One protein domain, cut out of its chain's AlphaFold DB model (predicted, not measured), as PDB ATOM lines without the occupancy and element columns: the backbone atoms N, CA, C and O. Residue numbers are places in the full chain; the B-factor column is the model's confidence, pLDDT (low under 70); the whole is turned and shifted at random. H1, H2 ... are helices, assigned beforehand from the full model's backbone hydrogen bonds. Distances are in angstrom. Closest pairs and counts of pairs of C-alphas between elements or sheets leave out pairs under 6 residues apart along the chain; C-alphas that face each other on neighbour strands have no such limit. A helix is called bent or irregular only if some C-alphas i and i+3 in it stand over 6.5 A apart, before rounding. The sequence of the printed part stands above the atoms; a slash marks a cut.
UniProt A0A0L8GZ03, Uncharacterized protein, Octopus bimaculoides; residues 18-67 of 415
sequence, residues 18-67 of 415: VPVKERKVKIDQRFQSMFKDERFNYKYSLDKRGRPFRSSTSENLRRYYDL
ATOM      1  N   VAL A  18     168.811 154.985 266.068       85.75
ATOM      2  CA  VAL A  18     167.710 154.015 266.179       85.75
ATOM      3  C   VAL A  18     166.502 154.702 266.836       85.75
ATOM      4  O   VAL A  18     166.673 155.302 267.904       85.75
ATOM      5  N   PRO A  19     165.283 154.614 266.264       86.06
ATOM      6  CA  PRO A  19     164.091 155.223 266.843       86.06
ATOM      7  C   PRO A  19     163.902 154.840 268.313       86.06
ATOM      8  O   PRO A  19     164.031 153.673 268.682       86.06
ATOM      9  N   VAL A  20     163.521 155.798 269.163       80.88
ATOM     10  CA  VAL A  20     163.418 155.589 270.625       80.88
ATOM     11  C   VAL A  20     162.529 154.388 270.991       80.88
ATOM     12  O   VAL A  20     162.823 153.681 271.951       80.88
ATOM     13  N   LYS A  21     161.484 154.105 270.202       83.88
ATOM     14  CA  LYS A  21     160.603 152.933 270.378       83.88
ATOM     15  C   LYS A  21     161.306 151.595 270.104       83.88
ATOM     16  O   LYS A  21     161.006 150.616 270.771       83.88
ATOM     17  N   GLU A  22     162.247 151.555 269.164       83.19
ATOM     18  CA  GLU A  22     163.059 150.368 268.850       83.19
ATOM     19  C   GLU A  22     164.238 150.202 269.824       83.19
ATOM     20  O   GLU A  22     164.698 149.085 270.050       83.19
ATOM     21  N   ARG A  23     164.690 151.299 270.449       85.38
ATOM     22  CA  ARG A  23     165.711 151.292 271.512       85.38
ATOM     23  C   ARG A  23     165.187 150.754 272.853       85.38
ATOM     24  O   ARG A  23     165.983 150.299 273.671       85.38
ATOM     25  N   LYS A  24     163.874 150.818 273.105       89.56
ATOM     26  CA  LYS A  24     163.261 150.353 274.360       89.56
ATOM     27  C   LYS A  24     163.084 148.836 274.399       89.56
ATOM     28  O   LYS A  24     162.640 148.206 273.442       89.56
ATOM     29  N   VAL A  25     163.362 148.250 275.559       89.19
ATOM     30  CA  VAL A  25     163.151 146.826 275.833       89.19
ATOM     31  C   VAL A  25     161.695 146.600 276.236       89.19
ATOM     32  O   VAL A  25     161.193 147.230 277.166       89.19
ATOM     33  N   LYS A  26     161.002 145.670 275.574       89.44
ATOM     34  CA  LYS A  26     159.643 145.275 275.977       89.44
ATOM     35  C   LYS A  26     159.671 144.613 277.347       89.44
ATOM     36  O   LYS A  26     160.413 143.651 277.547       89.44
ATOM     37  N   ILE A  27     158.863 145.113 278.276       88.12
ATOM     38  CA  ILE A  27     158.839 144.579 279.635       88.12
ATOM     39  C   ILE A  27     157.995 143.300 279.735       88.12
ATOM     40  O   ILE A  27     156.878 143.223 279.229       88.12
ATOM     41  N   ASP A  28     158.532 142.289 280.415       88.25
ATOM     42  CA  ASP A  28     157.789 141.089 280.810       88.25
ATOM     43  C   ASP A  28     156.753 141.463 281.890       88.25
ATOM     44  O   ASP A  28     157.050 142.221 282.816       88.25
ATOM     45  N   GLN A  29     155.542 140.908 281.780       85.38
ATOM     46  CA  GLN A  29     154.401 141.126 282.681       85.38
ATOM     47  C   GLN A  29     154.776 141.031 284.171       85.38
ATOM     48  O   GLN A  29     154.244 141.770 284.996       85.38
ATOM     49  N   ARG A  30     155.755 140.185 284.525       84.94
ATOM     50  CA  ARG A  30     156.257 140.031 285.905       84.94
ATOM     51  C   ARG A  30     156.925 141.282 286.493       84.94
ATOM     52  O   ARG A  30     157.029 141.372 287.713       84.94
ATOM     53  N   PHE A  31     157.382 142.216 285.657       83.56
ATOM     54  CA  PHE A  31     158.122 143.416 286.067       83.56
ATOM     55  C   PHE A  31     157.334 144.720 285.862       83.56
ATOM     56  O   PHE A  31     157.791 145.781 286.285       83.56
ATOM     57  N   GLN A  32     156.126 144.662 285.291       84.69
ATOM     58  CA  GLN A  32     155.242 145.831 285.156       84.69
ATOM     59  C   GLN A  32     154.899 146.468 286.517       84.69
ATOM     60  O   GLN A  32     154.744 147.686 286.611       84.69
ATOM     61  N   SER A  33     154.849 145.674 287.595       86.31
ATOM     62  CA  SER A  33     154.612 146.172 288.956       86.31
ATOM     63  C   SER A  33     155.704 147.116 289.470       86.31
ATOM     64  O   SER A  33     155.397 147.965 290.299       86.31
ATOM     65  N   MET A  34     156.939 147.062 288.950       84.94
ATOM     66  CA  MET A  34     158.029 147.958 289.382       84.94
ATOM     67  C   MET A  34     157.725 149.447 289.139       84.94
ATOM     68  O   MET A  34     158.322 150.304 289.780       84.94
ATOM     69  N   PHE A  35     156.795 149.761 288.231       84.44
ATOM     70  CA  PHE A  35     156.372 151.132 287.927       84.44
ATOM     71  C   PHE A  35     155.279 151.660 288.865       84.44
ATOM     72  O   PHE A  35     155.014 152.860 288.854       84.44
ATOM     73  N   LYS A  36     154.627 150.776 289.636       84.38
ATOM     74  CA  LYS A  36     153.482 151.097 290.511       84.38
ATOM     75  C   LYS A  36     153.750 150.793 291.994       84.38
ATOM     76  O   LYS A  36     153.132 151.401 292.860       84.38
ATOM     77  N   ASP A  37     154.662 149.873 292.301       87.62
ATOM     78  CA  ASP A  37     155.013 149.491 293.669       87.62
ATOM     79  C   ASP A  37     155.955 150.516 294.333       87.62
ATOM     80  O   ASP A  37     157.122 150.636 293.963       87.62
ATOM     81  N   GLU A  38     155.506 151.132 295.431       82.06
ATOM     82  CA  GLU A  38     156.322 151.998 296.311       82.06
ATOM     83  C   GLU A  38     157.635 151.340 296.787       82.06
ATOM     84  O   GLU A  38     158.612 152.022 297.076       82.06
ATOM     85  N   ARG A  39     157.700 150.000 296.811       82.19
ATOM     86  CA  ARG A  39     158.913 149.225 297.142       82.19
ATOM     87  C   ARG A  39     160.071 149.435 296.160       82.19
ATOM     88  O   ARG A  39     161.210 149.157 296.522       82.19
ATOM     89  N   PHE A  40     159.782 149.884 294.940       76.75
ATOM     90  CA  PHE A  40     160.774 150.196 293.911       76.75
ATOM     91  C   PHE A  40     160.918 151.709 293.681       76.75
ATOM     92  O   PHE A  40     161.846 152.131 292.997       76.75
ATOM     93  N   ASN A  41     160.048 152.541 294.264       75.44
ATOM     94  CA  ASN A  41     160.049 153.989 294.065       75.44
ATOM     95  C   ASN A  41     160.912 154.714 295.114       75.44
ATOM     96  O   ASN A  41     160.414 155.393 296.015       75.44
ATOM     97  N   TYR A  42     162.232 154.563 295.010       74.75
ATOM     98  CA  TYR A  42     163.164 155.270 295.886       74.75
ATOM     99  C   TYR A  42     163.211 156.771 295.550       74.75
ATOM    100  O   TYR A  42     163.294 157.157 294.383       74.75
ATOM    101  N   LYS A  43     163.192 157.609 296.598       65.25
ATOM    102  CA  LYS A  43     163.266 159.085 296.524       65.25
ATOM    103  C   LYS A  43     164.674 159.653 296.763       65.25
ATOM    104  O   LYS A  43     164.843 160.865 296.821       65.25
ATOM    105  N   TYR A  44     165.676 158.792 296.948       62.94
ATOM    106  CA  TYR A  44     167.068 159.200 297.154       62.94
ATOM    107  C   TYR A  44     167.777 159.385 295.814       62.94
ATOM    108  O   TYR A  44     168.450 158.487 295.318       62.94
ATOM    109  N   SER A  45     167.626 160.573 295.242       63.22
ATOM    110  CA  SER A  45     168.298 161.011 294.023       63.22
ATOM    111  C   SER A  45     169.488 161.916 294.368       63.22
ATOM    112  O   SER A  45     169.491 163.114 294.099       63.22
ATOM    113  N   LEU A  46     170.509 161.329 294.995       75.69
ATOM    114  CA  LEU A  46     171.845 161.926 295.056       75.69
ATOM    115  C   LEU A  46     172.675 161.346 293.909       75.69
ATOM    116  O   LEU A  46     172.771 160.125 293.774       75.69
ATOM    117  N   ASP A  47     173.276 162.207 293.093       73.88
ATOM    118  CA  ASP A  47     174.280 161.790 292.110       73.88
ATOM    119  C   ASP A  47     175.506 161.170 292.818       73.88
ATOM    120  O   ASP A  47     175.750 161.413 294.003       73.88
ATOM    121  N   LYS A  48     176.345 160.426 292.085       75.38
ATOM    122  CA  LYS A  48     177.632 159.875 292.556       75.38
ATOM    123  C   LYS A  48     178.549 160.936 293.189       75.38
ATOM    124  O   LYS A  48     179.453 160.588 293.942       75.38
ATOM    125  N   ARG A  49     178.325 162.220 292.883       82.44
ATOM    126  CA  ARG A  49     179.060 163.390 293.397       82.44
ATOM    127  C   ARG A  49     178.353 164.087 294.574       82.44
ATOM    128  O   ARG A  49     178.729 165.198 294.933       82.44
ATOM    129  N   GLY A  50     177.311 163.477 295.145       78.50
ATOM    130  CA  GLY A  50     176.556 163.985 296.297       78.50
ATOM    131  C   GLY A  50     175.601 165.148 296.000       78.50
ATOM    132  O   GLY A  50     175.001 165.689 296.925       78.50
ATOM    133  N   ARG A  51     175.443 165.547 294.730       81.44
ATOM    134  CA  ARG A  51     174.511 166.615 294.336       81.44
ATOM    135  C   ARG A  51     173.065 166.101 294.337       81.44
ATOM    136  O   ARG A  51     172.840 164.993 293.846       81.44
ATOM    137  N   PRO A  52     172.085 166.879 294.832       77.62
ATOM    138  CA  PRO A  52     170.677 166.537 294.682       77.62
ATOM    139  C   PRO A  52     170.271 166.638 293.208       77.62
ATOM    140  O   PRO A  52     170.416 167.681 292.578       77.62
ATOM    141  N   PHE A  53     169.751 165.542 292.672       75.31
ATOM    142  CA  PHE A  53     169.156 165.437 291.344       75.31
ATOM    143  C   PHE A  53     167.636 165.277 291.499       75.31
ATOM    144  O   PHE A  53     167.179 164.701 292.486       75.31
ATOM    145  N   ARG A  54     166.821 165.778 290.567       68.94
ATOM    146  CA  ARG A  54     165.347 165.721 290.661       68.94
ATOM    147  C   ARG A  54     164.769 164.766 289.619       68.94
ATOM    148  O   ARG A  54     164.058 165.185 288.724       68.94
ATOM    149  N   SER A  55     165.070 163.474 289.745       71.12
ATOM    150  CA  SER A  55     164.450 162.445 288.905       71.12
ATOM    151  C   SER A  55     163.946 161.281 289.746       71.12
ATOM    152  O   SER A  55     164.587 160.862 290.712       71.12
ATOM    153  N   SER A  56     162.772 160.770 289.382       76.38
ATOM    154  CA  SER A  56     162.132 159.658 290.086       76.38
ATOM    155  C   SER A  56     162.609 158.304 289.553       76.38
ATOM    156  O   SER A  56     163.000 158.162 288.391       76.38
ATOM    157  N   THR A  57     162.554 157.261 290.385       79.31
ATOM    158  CA  THR A  57     162.986 155.918 289.952       79.31
ATOM    159  C   THR A  57     162.112 155.387 288.801       79.31
ATOM    160  O   THR A  57     162.616 154.748 287.878       79.31
ATOM    161  N   SER A  58     160.813 155.705 288.797       79.38
ATOM    162  CA  SER A  58     159.872 155.298 287.744       79.38
ATOM    163  C   SER A  58     160.128 155.997 286.401       79.38
ATOM    164  O   SER A  58     160.052 155.357 285.352       79.38
ATOM    165  N   GLU A  59     160.478 157.282 286.412       82.12
ATOM    166  CA  GLU A  59     160.835 158.058 285.219       82.12
ATOM    167  C   GLU A  59     162.111 157.519 284.552       82.12
ATOM    168  O   GLU A  59     162.132 157.295 283.340       82.12
ATOM    169  N   ASN A  60     163.139 157.190 285.344       81.62
ATOM    170  CA  ASN A  60     164.359 156.558 284.837       81.62
ATOM    171  C   ASN A  60     164.074 155.210 284.154       81.62
ATOM    172  O   ASN A  60     164.598 154.938 283.074       81.62
ATOM    173  N   LEU A  61     163.185 154.387 284.720       85.12
ATOM    174  CA  LEU A  61     162.783 153.114 284.113       85.12
ATOM    175  C   LEU A  61     162.006 153.303 282.792       85.12
ATOM    176  O   LEU A  61     162.183 152.510 281.865       85.12
ATOM    177  N   ARG A  62     161.206 154.372 282.648       85.44
ATOM    178  CA  ARG A  62     160.468 154.687 281.401       85.44
ATOM    179  C   ARG A  62     161.386 155.011 280.216       85.44
ATOM    180  O   ARG A  62     160.937 154.905 279.072       85.44
ATOM    181  N   ARG A  63     162.652 155.377 280.454       86.06
ATOM    182  CA  ARG A  63     163.656 155.616 279.397       86.06
ATOM    183  C   ARG A  63     164.094 154.314 278.712       86.06
ATOM    184  O   ARG A  63     164.333 154.324 277.506       86.06
ATOM    185  N   TYR A  64     164.130 153.203 279.454       84.50
ATOM    186  CA  TYR A  64     164.640 151.906 278.988       84.50
ATOM    187  C   TYR A  64     163.556 150.905 278.584       84.50
ATOM    188  O   TYR A  64     163.792 150.100 277.683       84.50
ATOM    189  N   TYR A  65     162.383 150.940 279.224       89.06
ATOM    190  CA  TYR A  65     161.332 149.942 279.011       89.06
ATOM    191  C   TYR A  65     160.126 150.492 278.246       89.06
ATOM    192  O   TYR A  65     159.685 151.620 278.476       89.06
ATOM    193  N   ASP A  66     159.578 149.669 277.350       85.12
ATOM    194  CA  ASP A  66     158.312 149.934 276.663       85.12
ATOM    195  C   ASP A  66     157.146 149.311 277.448       85.12
ATOM    196  O   ASP A  66     157.134 148.104 277.706       85.12
ATOM    197  N   LEU A  67     156.173 150.141 277.829       77.31
ATOM    198  CA  LEU A  67     154.984 149.767 278.607       77.31
ATOM    199  C   LEU A  67     153.826 149.375 277.674       77.31
ATOM    200  O   LEU A  67     152.699 149.842 277.816       77.31
TER     201      LEU A  67
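What this domain is: This is residues 18 to 67 of the 415 residues of an uncharacterized protein of Octopus bimaculoides (UniProt A0A0L8GZ03). With little regular structure, a flat, loose loop of chain runs from H1 to H2, swings out through residues 36 to 56 and folds back through H3. Residues 25 to 26 and 65 to 66 pair in parallel. The 50 printed residues, with 19 in three named helices and no named strand, are all helix by class. The radius of gyration of the C-alphas is 12.8 A; spans are 33 by 28 by 13 A.

How they stand to each other: H1, residues 20 to 23, is close but not clearly touching H3, residues 57 to 64; the closest C-alphas, Arg 23 and Tyr 64, are 7.6 A apart. H2, residues 29 to 35, only just touches H3, with 3 C-alpha pairs within 8 A, Phe 35 and Ser 58 closest at 5.4 A; they run opposite ways at a steep 50 degrees. O i to N i+4 pairs within hydrogen-bond range: H2 0 of 3, beside 3 of 4 for i+3; H3 2 of 4; H1 is too short.

Where its parts are: H1, 5.0 A long, begins at C-alpha 20 (163.418, 155.589, 270.625). H2, 11.5 A, is irregular: C-alphas 30 and 33 are 7.1 A apart. H3, 11.8 A, ends at C-alpha 64 (164.640, 151.906, 278.988).

The domain as a whole: The farthest C-alphas, Gln 29 and Arg 49, are 34.9 A apart. The printed part has no cut; the H2 to H3 link is long. Residues 43 to 45 and 54 have pLDDT under 70.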